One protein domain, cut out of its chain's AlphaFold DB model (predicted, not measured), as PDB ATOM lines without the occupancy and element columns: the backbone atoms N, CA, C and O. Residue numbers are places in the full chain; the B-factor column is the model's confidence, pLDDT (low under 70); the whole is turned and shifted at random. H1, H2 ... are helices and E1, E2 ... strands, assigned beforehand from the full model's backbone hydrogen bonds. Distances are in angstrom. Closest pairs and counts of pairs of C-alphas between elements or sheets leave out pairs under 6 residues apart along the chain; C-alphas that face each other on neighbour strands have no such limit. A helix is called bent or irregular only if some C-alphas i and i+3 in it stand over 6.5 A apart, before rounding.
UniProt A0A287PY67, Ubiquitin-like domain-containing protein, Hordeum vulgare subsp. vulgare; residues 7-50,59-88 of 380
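Overview. This is residues 7 to 50 and 59 to 88 of the 380 residues of the protein "Ubiquitin-like domain-containing protein" of Hordeum vulgare subsp. vulgare (UniProt A0A287PY67). A small two-stranded hairpin, E1 and E2, lies between a loose N-terminal loop, of which residues 14 to 19 stick out, and helix H1, which leads away from E2. A second part, a helical hairpin of H2 and H3, lies to one side, and no named element of one part touches one of the other. The printed part has 74 residues, 33 of them, under half, in named elements in the order E1, E2, H1, H2, H3; the class is mostly helix, and the sheet, E1 - E2, is antiparallel. The whole is only just loose, close to compact, with a radius of gyration of the C-alphas of 13.7 A and spans of 39 by 32 by 21 A.

Along the chain. Residues 7 to 23 hold no named element. E1 is residues 24 to 26, from C-alpha 24 at (-14.487, -9.789, 2.737), and E2 is residues 32 to 34. H1, residues 37 to 46, is 15.5 A long and only just irregular: C-alphas 41 and 44 are 6.53 A apart. H2, residues 65 to 75, is 15.2 A long. H3, residues 81 to 86, ends at C-alpha 86 at (-28.314, -18.477, 9.975).

Arrangement. E1 and E2 form a hairpin, antiparallel at 153 degrees, with N 25 and O 33 at 2.8 A. Residues 7 to 8 pair antiparallel with residues 24 to 25 of E1. The closest C-alphas of E2 and H1 are those of Lys 33 and Thr 39, 7.3 A apart. H2 and H3, a helical hairpin, touch at a shallow tilt of 30 degrees, opposite ways; their closest C-alphas, of Ser 70 and Ala 85, are 5.0 A apart. H1 is apart from H2 and H3. Every O i to N i+4 pair is within hydrogen-bond range in H2 and H3; in H1 2 of 6 are, beside 6 of 7 O i to N i+3 pairs.

Size, cuts and confidence. The C-alphas of Lys 14 and Asp 50, the two farthest apart, are 41.3 A apart. Residues 51 to 58 are not printed, and the gap is 21.5 A between C-alphas 50 and 59. The links printed whole are tight. The mean pLDDT of the printed part is 72.4; residues 7 to 22, 40 to 50 and 88 are under 70.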
ATOM      1  N   VAL A   7     -16.997 -15.391   5.281       59.41
ATOM      2  CA  VAL A   7     -16.048 -15.018   4.227       59.41
ATOM      3  C   VAL A   7     -16.735 -15.228   2.889       59.41
ATOM      4  O   VAL A   7     -17.231 -16.311   2.607       59.41
ATOM      5  N   TYR A   8     -16.838 -14.170   2.090       54.34
ATOM      6  CA  TYR A   8     -17.530 -14.237   0.802       54.34
ATOM      7  C   TYR A   8     -16.551 -14.445  -0.358       54.34
ATOM      8  O   TYR A   8     -15.506 -13.794  -0.407       54.34
ATOM      9  N   GLU A   9     -16.928 -15.299  -1.309       48.16
ATOM     10  CA  GLU A   9     -16.310 -15.462  -2.627       48.16
ATOM     11  C   GLU A   9     -17.421 -15.380  -3.684       48.16
ATOM     12  O   GLU A   9     -18.505 -15.927  -3.471       48.16
ATOM     13  N   GLN A  10     -17.191 -14.692  -4.811       48.91
ATOM     14  CA  GLN A  10     -18.182 -14.657  -5.888       48.91
ATOM     15  C   GLN A  10     -17.616 -15.009  -7.254       48.91
ATOM     16  O   GLN A  10     -16.681 -14.399  -7.767       48.91
ATOM     17  N   VAL A  11     -18.314 -15.950  -7.884       45.16
ATOM     18  CA  VAL A  11     -18.298 -16.201  -9.319       45.16
ATOM     19  C   VAL A  11     -19.212 -15.175 -10.004       45.16
ATOM     20  O   VAL A  11     -20.414 -15.141  -9.759       45.16
ATOM     21  N   GLY A  12     -18.629 -14.348 -10.877       51.88
ATOM     22  CA  GLY A  12     -19.292 -13.718 -12.027       51.88
ATOM     23  C   GLY A  12     -20.549 -12.875 -11.773       51.88
ATOM     24  O   GLY A  12     -21.573 -13.135 -12.401       51.88
ATOM     25  N   CYS A  13     -20.483 -11.835 -10.939       51.09
ATOM     26  CA  CYS A  13     -21.560 -10.845 -10.820       51.09
ATOM     27  C   CYS A  13     -21.066  -9.431 -11.186       51.09
ATOM     28  O   CYS A  13     -19.895  -9.111 -10.991       51.09
ATOM     29  N   LYS A  14     -21.947  -8.589 -11.753       55.16
ATOM     30  CA  LYS A  14     -21.664  -7.157 -11.977       55.16
ATOM     31  C   LYS A  14     -21.413  -6.491 -10.622       55.16
ATOM     32  O   LYS A  14     -22.217  -6.661  -9.711       55.16
ATOM     33  N   GLU A  15     -20.316  -5.750 -10.514       61.75
ATOM     34  CA  GLU A  15     -19.959  -4.980  -9.321       61.75
ATOM     35  C   GLU A  15     -21.066  -3.958  -9.011       61.75
ATOM     36  O   GLU A  15     -21.430  -3.164  -9.879       61.75
ATOM     37  N   THR A  16     -21.626  -4.004  -7.795       60.59
ATOM     38  CA  THR A  16     -22.699  -3.081  -7.367       60.59
ATOM     39  C   THR A  16     -22.163  -1.979  -6.450       60.59
ATOM     40  O   THR A  16     -22.372  -0.807  -6.738       60.59
ATOM     41  N   PHE A  17     -21.458  -2.340  -5.369       66.69
ATOM     42  CA  PHE A  17     -20.918  -1.381  -4.382       66.69
ATOM     43  C   PHE A  17     -19.440  -1.610  -4.035       66.69
ATOM     44  O   PHE A  17     -18.737  -0.672  -3.665       66.69
ATOM     45  N   VAL A  18     -18.970  -2.855  -4.134       68.50
ATOM     46  CA  VAL A  18     -17.594  -3.275  -3.841       68.50
ATOM     47  C   VAL A  18     -17.017  -4.032  -5.037       68.50
ATOM     48  O   VAL A  18     -17.767  -4.659  -5.789       68.50
ATOM     49  N   GLY A  19     -15.697  -3.953  -5.222       65.06
ATOM     50  CA  GLY A  19     -15.003  -4.583  -6.351       65.06
ATOM     51  C   GLY A  19     -15.137  -6.112  -6.346       65.06
ATOM     52  O   GLY A  19     -14.932  -6.764  -5.325       65.06
ATOM     53  N   GLY A  20     -15.450  -6.705  -7.500       58.09
ATOM     54  CA  GLY A  20     -15.905  -8.096  -7.631       58.09
ATOM     55  C   GLY A  20     -14.819  -9.167  -7.491       58.09
ATOM     56  O   GLY A  20     -15.123 -10.352  -7.582       58.09
ATOM     57  N   LYS A  21     -13.555  -8.777  -7.294       65.31
ATOM     58  CA  LYS A  21     -12.413  -9.698  -7.114       65.31
ATOM     59  C   LYS A  21     -11.926  -9.798  -5.666       65.31
ATOM     60  O   LYS A  21     -10.963 -10.513  -5.399       65.31
ATOM     61  N   GLU A  22     -12.546  -9.066  -4.746       69.62
ATOM     62  CA  GLU A  22     -12.087  -8.949  -3.363       69.62
ATOM     63  C   GLU A  22     -12.893  -9.858  -2.430       69.62
ATOM     64  O   GLU A  22     -14.107 -10.013  -2.572       69.62
ATOM     65  N   ARG A  23     -12.206 -10.458  -1.452       78.12
ATOM     66  CA  ARG A  23     -12.836 -11.239  -0.381       78.12
ATOM     67  C   ARG A  23     -13.029 -10.356   0.842       78.12
ATOM     68  O   ARG A  23     -12.163  -9.547   1.173       78.12
ATOM     69  N   TYR A  24     -14.138 -10.555   1.542       82.62
ATOM     70  CA  TYR A  24     -14.487  -9.789   2.737       82.62
ATOM     71  C   TYR A  24     -14.771 -10.702   3.912       82.62
ATOM     72  O   TYR A  24     -15.184 -11.844   3.740       82.62
ATOM     73  N   VAL A  25     -14.553 -10.154   5.099       82.62
ATOM     74  CA  VAL A  25     -14.806 -10.765   6.395       82.62
ATOM     75  C   VAL A  25     -15.899  -9.963   7.062       82.62
ATOM     76  O   VAL A  25     -15.742  -8.750   7.224       82.62
ATOM     77  N   ILE A  26     -16.976 -10.638   7.446       85.62
ATOM     78  CA  ILE A  26     -18.117 -10.019   8.115       85.62
ATOM     79  C   ILE A  26     -18.297 -10.687   9.473       85.62
ATOM     80  O   ILE A  26     -18.476 -11.905   9.545       85.62
ATOM     81  N   SER A  27     -18.211  -9.899  10.544       83.56
ATOM     82  CA  SER A  27     -18.477 -10.363  11.907       83.56
ATOM     83  C   SER A  27     -19.967 -10.348  12.244       83.56
ATOM     84  O   SER A  27     -20.758  -9.665  11.600       83.56
ATOM     85  N   ASP A  28     -20.333 -11.074  13.301       84.06
ATOM     86  CA  ASP A  28     -21.696 -11.137  13.849       84.06
ATOM     87  C   ASP A  28     -22.305  -9.759  14.166       84.06
ATOM     88  O   ASP A  28     -23.504  -9.556  13.987       84.06
ATOM     89  N   ASP A  29     -21.468  -8.802  14.583       82.31
ATOM     90  CA  ASP A  29     -21.851  -7.408  14.835       82.31
ATOM     91  C   ASP A  29     -21.784  -6.529  13.569       82.31
ATOM     92  O   ASP A  29     -21.727  -5.302  13.657       82.31
ATOM     93  N   MET A  30     -21.780  -7.153  12.387       87.06
ATOM     94  CA  MET A  30     -21.849  -6.553  11.050       87.06
ATOM     95  C   MET A  30     -20.697  -5.613  10.676       87.06
ATOM     96  O   MET A  30     -20.846  -4.750   9.809       87.06
ATOM     97  N   LYS A  31     -19.513  -5.800  11.272       86.12
ATOM     98  CA  LYS A  31     -18.296  -5.120  10.814       86.12
ATOM     99  C   LYS A  31     -17.739  -5.819   9.576       86.12
ATOM    100  O   LYS A  31     -17.520  -7.028   9.596       86.12
ATOM    101  N   ILE A  32     -17.466  -5.051   8.524       86.69
ATOM    102  CA  ILE A  32     -16.938  -5.545   7.249       86.69
ATOM    103  C   ILE A  32     -15.482  -5.108   7.103       86.69
ATOM    104  O   ILE A  32     -15.154  -3.931   7.247       86.69
ATOM    105  N   LYS A  33     -14.599  -6.058   6.793       83.00
ATOM    106  CA  LYS A  33     -13.187  -5.795   6.491       83.00
ATOM    107  C   LYS A  33     -12.727  -6.575   5.261       83.00
ATOM    108  O   LYS A  33     -13.222  -7.680   5.040       83.00
ATOM    109  N   PRO A  34     -11.744  -6.072   4.493       82.38
ATOM    110  CA  PRO A  34     -11.064  -6.883   3.491       82.38
ATOM    111  C   PRO A  34     -10.428  -8.125   4.128       82.38
ATOM    112  O   PRO A  34      -9.814  -8.054   5.202       82.38
ATOM    113  N   ALA A  35     -10.574  -9.269   3.466       80.56
ATOM    114  CA  ALA A  35      -9.996 -10.522   3.919       80.56
ATOM    115  C   ALA A  35      -8.479 -10.512   3.722       80.56
ATOM    116  O   ALA A  35      -7.965 -10.369   2.615       80.56
ATOM    117  N   SER A  36      -7.756 -10.698   4.819       77.88
ATOM    118  CA  SER A  36      -6.308 -10.866   4.839       77.88
ATOM    119  C   SER A  36      -5.926 -11.762   6.013       77.88
ATOM    120  O   SER A  36      -6.686 -11.902   6.976       77.88
ATOM    121  N   THR A  37      -4.722 -12.334   5.975       72.56
ATOM    122  CA  THR A  37      -4.183 -13.099   7.107       72.56
ATOM    123  C   THR A  37      -4.145 -12.253   8.384       72.56
ATOM    124  O   THR A  37      -4.477 -12.752   9.452       72.56
ATOM    125  N   SER A  38      -3.823 -10.958   8.289       73.88
ATOM    126  CA  SER A  38      -3.839 -10.055   9.446       73.88
ATOM    127  C   SER A  38      -5.251  -9.809   9.984       73.88
ATOM    128  O   SER A  38      -5.443  -9.837  11.196       73.88
ATOM    129  N   THR A  39      -6.255  -9.636   9.118       72.25
ATOM    130  CA  THR A  39      -7.663  -9.523   9.531       72.25
ATOM    131  C   THR A  39      -8.132 -10.801  10.226       72.25
ATOM    132  O   THR A  39      -8.780 -10.708  11.263       72.25
ATOM    133  N   MET A  40      -7.762 -11.977   9.704       67.81
ATOM    134  CA  MET A  40      -8.077 -13.280  10.309       67.81
ATOM    135  C   MET A  40      -7.446 -13.459  11.692       67.81
ATOM    136  O   MET A  40      -8.110 -13.929  12.607       67.81
ATOM    137  N   LEU A  41      -6.192 -13.037  11.872       66.06
ATOM    138  CA  LEU A  41      -5.473 -13.145  13.148       66.06
ATOM    139  C   LEU A  41      -5.998 -12.193  14.236       66.06
ATOM    140  O   LEU A  41      -5.736 -12.422  15.414       66.06
ATOM    141  N   LEU A  42      -6.743 -11.146  13.866       64.94
ATOM    142  CA  LEU A  42      -7.408 -10.242  14.812       64.94
ATOM    143  C   LEU A  42      -8.768 -10.768  15.292       64.94
ATOM    144  O   LEU A  42      -9.296 -10.260  16.279       64.94
ATOM    145  N   LEU A  43      -9.343 -11.772  14.623       61.50
ATOM    146  CA  LEU A  43     -10.639 -12.337  15.007       61.50
ATOM    147  C   LEU A  43     -10.618 -13.012  16.382       61.50
ATOM    148  O   LEU A  43     -11.506 -12.697  17.166       61.50
ATOM    149  N   PRO A  44      -9.618 -13.841  16.748       53.28
ATOM    150  CA  PRO A  44      -9.562 -14.483  18.061       53.28
ATOM    151  C   PRO A  44      -9.494 -13.507  19.239       53.28
ATOM    152  O   PRO A  44      -9.833 -13.897  20.338       53.28
ATOM    153  N   GLN A  45      -9.091 -12.243  19.040       49.16
ATOM    154  CA  GLN A  45      -9.103 -11.226  20.105       49.16
ATOM    155  C   GLN A  45     -10.504 -10.630  20.360       49.16
ATOM    156  O   GLN A  45     -10.693  -9.918  21.342       49.16
ATOM    157  N   ALA A  46     -11.488 -10.906  19.493       46.91
ATOM    158  CA  ALA A  46     -12.892 -10.498  19.641       46.91
ATOM    159  C   ALA A  46     -13.793 -11.596  20.256       46.91
ATOM    160  O   ALA A  46     -14.999 -11.384  20.452       46.91
ATOM    161  N   PHE A  47     -13.213 -12.762  20.546       51.72
ATOM    162  CA  PHE A  47     -13.823 -13.909  21.217       51.72
ATOM    163  C   PHE A  47     -12.954 -14.212  22.451       51.72
ATOM    164  O   PHE A  47     -11.754 -13.982  22.402       51.72
ATOM    165  N   ASP A  48     -13.546 -14.594  23.582       46.81
ATOM    166  CA  ASP A  48     -12.868 -14.616  24.892       46.81
ATOM    167  C   ASP A  48     -11.508 -15.349  24.940       46.81
ATOM    168  O   ASP A  48     -11.196 -16.216  24.128       46.81
ATOM    169  N   SER A  49     -10.723 -14.972  25.955       45.97
ATOM    170  CA  SER A  49      -9.264 -15.067  26.137       45.97
ATOM    171  C   SER A  49      -8.552 -16.428  26.057       45.97
ATOM    172  O   SER A  49      -7.372 -16.480  26.403       45.97
ATOM    173  N   ASP A  50      -9.185 -17.508  25.611       45.25
ATOM    174  CA  ASP A  50      -8.478 -18.767  25.352       45.25
ATOM    175  C   ASP A  50      -8.175 -18.858  23.858       45.25
ATOM    176  O   ASP A  50      -9.070 -18.985  23.023       45.25
ATOM    177  N   VAL A  59     -18.895 -23.360   8.442       71.12
ATOM    178  CA  VAL A  59     -20.269 -23.603   8.003       71.12
ATOM    179  C   VAL A  59     -20.508 -22.834   6.715       71.12
ATOM    180  O   VAL A  59     -20.518 -21.603   6.708       71.12
ATOM    181  N   GLU A  60     -20.739 -23.563   5.627       75.25
ATOM    182  CA  GLU A  60     -21.177 -22.969   4.369       75.25
ATOM    183  C   GLU A  60     -22.677 -22.653   4.447       75.25
ATOM    184  O   GLU A  60     -23.504 -23.526   4.726       75.25
ATOM    185  N   VAL A  61     -23.040 -21.391   4.214       73.75
ATOM    186  CA  VAL A  61     -24.432 -20.930   4.259       73.75
ATOM    187  C   VAL A  61     -24.828 -20.271   2.946       73.75
ATOM    188  O   VAL A  61     -24.075 -19.502   2.354       73.75
ATOM    189  N   SER A  62     -26.050 -20.545   2.492       75.56
ATOM    190  CA  SER A  62     -26.635 -19.849   1.344       75.56
ATOM    191  C   SER A  62     -27.502 -18.683   1.819       75.56
ATOM    192  O   SER A  62     -28.341 -18.820   2.712       75.56
ATOM    193  N   VAL A  63     -27.304 -17.511   1.214       80.44
ATOM    194  CA  VAL A  63     -28.073 -16.306   1.537       80.44
ATOM    195  C   VAL A  63     -29.256 -16.199   0.578       80.44
ATOM    196  O   VAL A  63     -29.101 -15.792  -0.572       80.44
ATOM    197  N   SER A  64     -30.453 -16.563   1.043       79.31
ATOM    198  CA  SER A  64     -31.701 -16.322   0.309       79.31
ATOM    199  C   SER A  64     -32.433 -15.086   0.839       79.31
ATOM    200  O   SER A  64     -32.086 -14.526   1.881       79.31
ATOM    201  N   ARG A  65     -33.517 -14.682   0.159       78.19
ATOM    202  CA  ARG A  65     -34.407 -13.600   0.613       78.19
ATOM    203  C   ARG A  65     -34.872 -13.793   2.061       78.19
ATOM    204  O   ARG A  65     -34.984 -12.811   2.790       78.19
ATOM    205  N   THR A  66     -35.130 -15.029   2.480       81.69
ATOM    206  CA  THR A  66     -35.577 -15.331   3.846       81.69
ATOM    207  C   THR A  66     -34.498 -14.996   4.868       81.69
ATOM    208  O   THR A  66     -34.795 -14.314   5.843       81.69
ATOM    209  N   GLN A  67     -33.243 -15.392   4.623       84.81
ATOM    210  CA  GLN A  67     -32.129 -15.064   5.517       84.81
ATOM    211  C   GLN A  67     -31.876 -13.557   5.555       84.81
ATOM    212  O   GLN A  67     -31.707 -13.013   6.638       84.81
ATOM    213  N   VAL A  68     -31.951 -12.856   4.418       84.25
ATOM    214  CA  VAL A  68     -31.830 -11.385   4.394       84.25
ATOM    215  C   VAL A  68     -32.917 -10.720   5.247       84.25
ATOM    216  O   VAL A  68     -32.625  -9.808   6.014       84.25
ATOM    217  N   LEU A  69     -34.168 -11.188   5.171       82.88
ATOM    218  CA  LEU A  69     -35.248 -10.674   6.021       82.88
ATOM    219  C   LEU A  69     -35.029 -11.000   7.506       82.88
ATOM    220  O   LEU A  69     -35.317 -10.158   8.354       82.88
ATOM    221  N   SER A  70     -34.513 -12.188   7.831       85.38
ATOM    222  CA  SER A  70     -34.141 -12.546   9.206       85.38
ATOM    223  C   SER A  70     -33.016 -11.657   9.736       85.38
ATOM    224  O   SER A  70     -33.124 -11.154  10.850       85.38
ATOM    225  N   MET A  71     -31.997 -11.378   8.915       87.19
ATOM    226  CA  MET A  71     -30.937 -10.429   9.252       87.19
ATOM    227  C   MET A  71     -31.524  -9.044   9.529       87.19
ATOM    228  O   MET A  71     -31.243  -8.475  10.575       87.19
ATOM    229  N   LEU A  72     -32.384  -8.515   8.647       83.69
ATOM    230  CA  LEU A  72     -33.027  -7.203   8.827       83.69
ATOM    231  C   LEU A  72     -33.827  -7.097  10.135       83.69
ATOM    232  O   LEU A  72     -33.826  -6.042  10.762       83.69
ATOM    233  N   LYS A  73     -34.474  -8.180  10.581       82.94
ATOM    234  CA  LYS A  73     -35.139  -8.224  11.895       82.94
ATOM    235  C   LYS A  73     -34.130  -8.194  13.048       82.94
ATOM    236  O   LYS A  73     -34.329  -7.459  14.015       82.94
ATOM    237  N   ALA A  74     -33.050  -8.966  12.932       85.88
ATOM    238  CA  ALA A  74     -31.992  -9.029  13.939       85.88
ATOM    239  C   ALA A  74     -31.222  -7.702  14.056       85.88
ATOM    240  O   ALA A  74     -30.878  -7.298  15.159       85.88
ATOM    241  N   PHE A  75     -31.042  -6.965  12.956       82.38
ATOM    242  CA  PHE A  75     -30.353  -5.667  12.929       82.38
ATOM    243  C   PHE A  75     -30.909  -4.641  13.929       82.38
ATOM    244  O   PHE A  75     -30.146  -3.835  14.452       82.38
ATOM    245  N   LEU A  76     -32.220  -4.674  14.193       75.44
ATOM    246  CA  LEU A  76     -32.901  -3.745  15.103       75.44
ATOM    247  C   LEU A  76     -32.913  -4.217  16.565       75.44
ATOM    248  O   LEU A  76     -33.424  -3.512  17.432       75.44
ATOM    249  N   SER A  77     -32.445  -5.435  16.844       76.88
ATOM    250  CA  SER A  77     -32.699  -6.105  18.125       76.88
ATOM    251  C   SER A  77     -31.533  -6.931  18.675       76.88
ATOM    252  O   SER A  77     -31.630  -7.403  19.807       76.88
ATOM    253  N   SER A  78     -30.439  -7.091  17.922       82.56
ATOM    254  CA  SER A  78     -29.343  -7.996  18.265       82.56
ATOM    255  C   SER A  78     -27.971  -7.528  17.769       82.56
ATOM    256  O   SER A  78     -27.838  -6.890  16.722       82.56
ATOM    257  N   ASP A  79     -26.943  -7.934  18.516       81.06
ATOM    258  CA  ASP A  79     -25.520  -7.765  18.196       81.06
ATOM    259  C   ASP A  79     -24.908  -9.028  17.545       81.06
ATOM    260  O   ASP A  79     -23.708  -9.066  17.264       81.06
ATOM    261  N   THR A  80     -25.711 -10.078  17.330       85.12
ATOM    262  CA  THR A  80     -25.302 -11.371  16.753       85.12
ATOM    263  C   THR A  80     -26.126 -11.709  15.511       85.12
ATOM    264  O   THR A  80     -26.743 -12.769  15.414       85.12
ATOM    265  N   VAL A  81     -26.157 -10.785  14.546       87.88
ATOM    266  CA  VAL A  81     -27.075 -10.811  13.394       87.88
ATOM    267  C   VAL A  81     -26.901 -12.057  12.528       87.88
ATOM    268  O   VAL A  81     -27.897 -12.624  12.074       87.88
ATOM    269  N   LEU A  82     -25.661 -12.497  12.283       88.69
ATOM    270  CA  LEU A  82     -25.414 -13.675  11.448       88.69
ATOM    271  C   LEU A  82     -25.817 -14.951  12.197       88.69
ATOM    272  O   LEU A  82     -26.540 -15.785  11.655       88.69
ATOM    273  N   THR A  83     -25.440 -15.081  13.464       87.56
ATOM    274  CA  THR A  83     -25.890 -16.188  14.317       87.56
ATOM    275  C   THR A  83     -27.418 -16.287  14.355       87.56
ATOM    276  O   THR A  83     -27.973 -17.363  14.124       87.56
ATOM    277  N   ASP A  84     -28.116 -15.171  14.547       86.25
ATOM    278  CA  ASP A  84     -29.578 -15.159  14.620       86.25
ATOM    279  C   ASP A  84     -30.226 -15.516  13.281       86.25
ATOM    280  O   ASP A  84     -31.209 -16.255  13.244       86.25
ATOM    281  N   ALA A  85     -29.676 -15.037  12.165       87.69
ATOM    282  CA  ALA A  85     -30.252 -15.273  10.847       87.69
ATOM    283  C   ALA A  85     -29.962 -16.671  10.281       87.69
ATOM    284  O   ALA A  85     -30.782 -17.196   9.522       87.69
ATOM    285  N   PHE A  86     -28.809 -17.255  10.615       84.81
ATOM    286  CA  PHE A  86     -28.314 -18.477   9.975       84.81
ATOM    287  C   PHE A  86     -28.287 -19.699  10.899       84.81
ATOM    288  O   PHE A  86     -28.380 -20.818  10.396       84.81
ATOM    289  N   LEU A  87     -28.198 -19.523  12.224       80.50
ATOM    290  CA  LEU A  87     -28.091 -20.639  13.176       80.50
ATOM    291  C   LEU A  87     -29.315 -20.828  14.075       80.50
ATOM    292  O   LEU A  87     -29.469 -21.911  14.651       80.50
ATOM    293  N   SER A  88     -30.195 -19.831  14.217       68.12
ATOM    294  CA  SER A  88     -31.385 -19.994  15.056       68.12
ATOM    295  C   SER A  88     -32.364 -20.995  14.414       68.12
ATOM    296  O   SER A  88     -33.044 -20.735  13.420       68.12
TER     297      SER A  88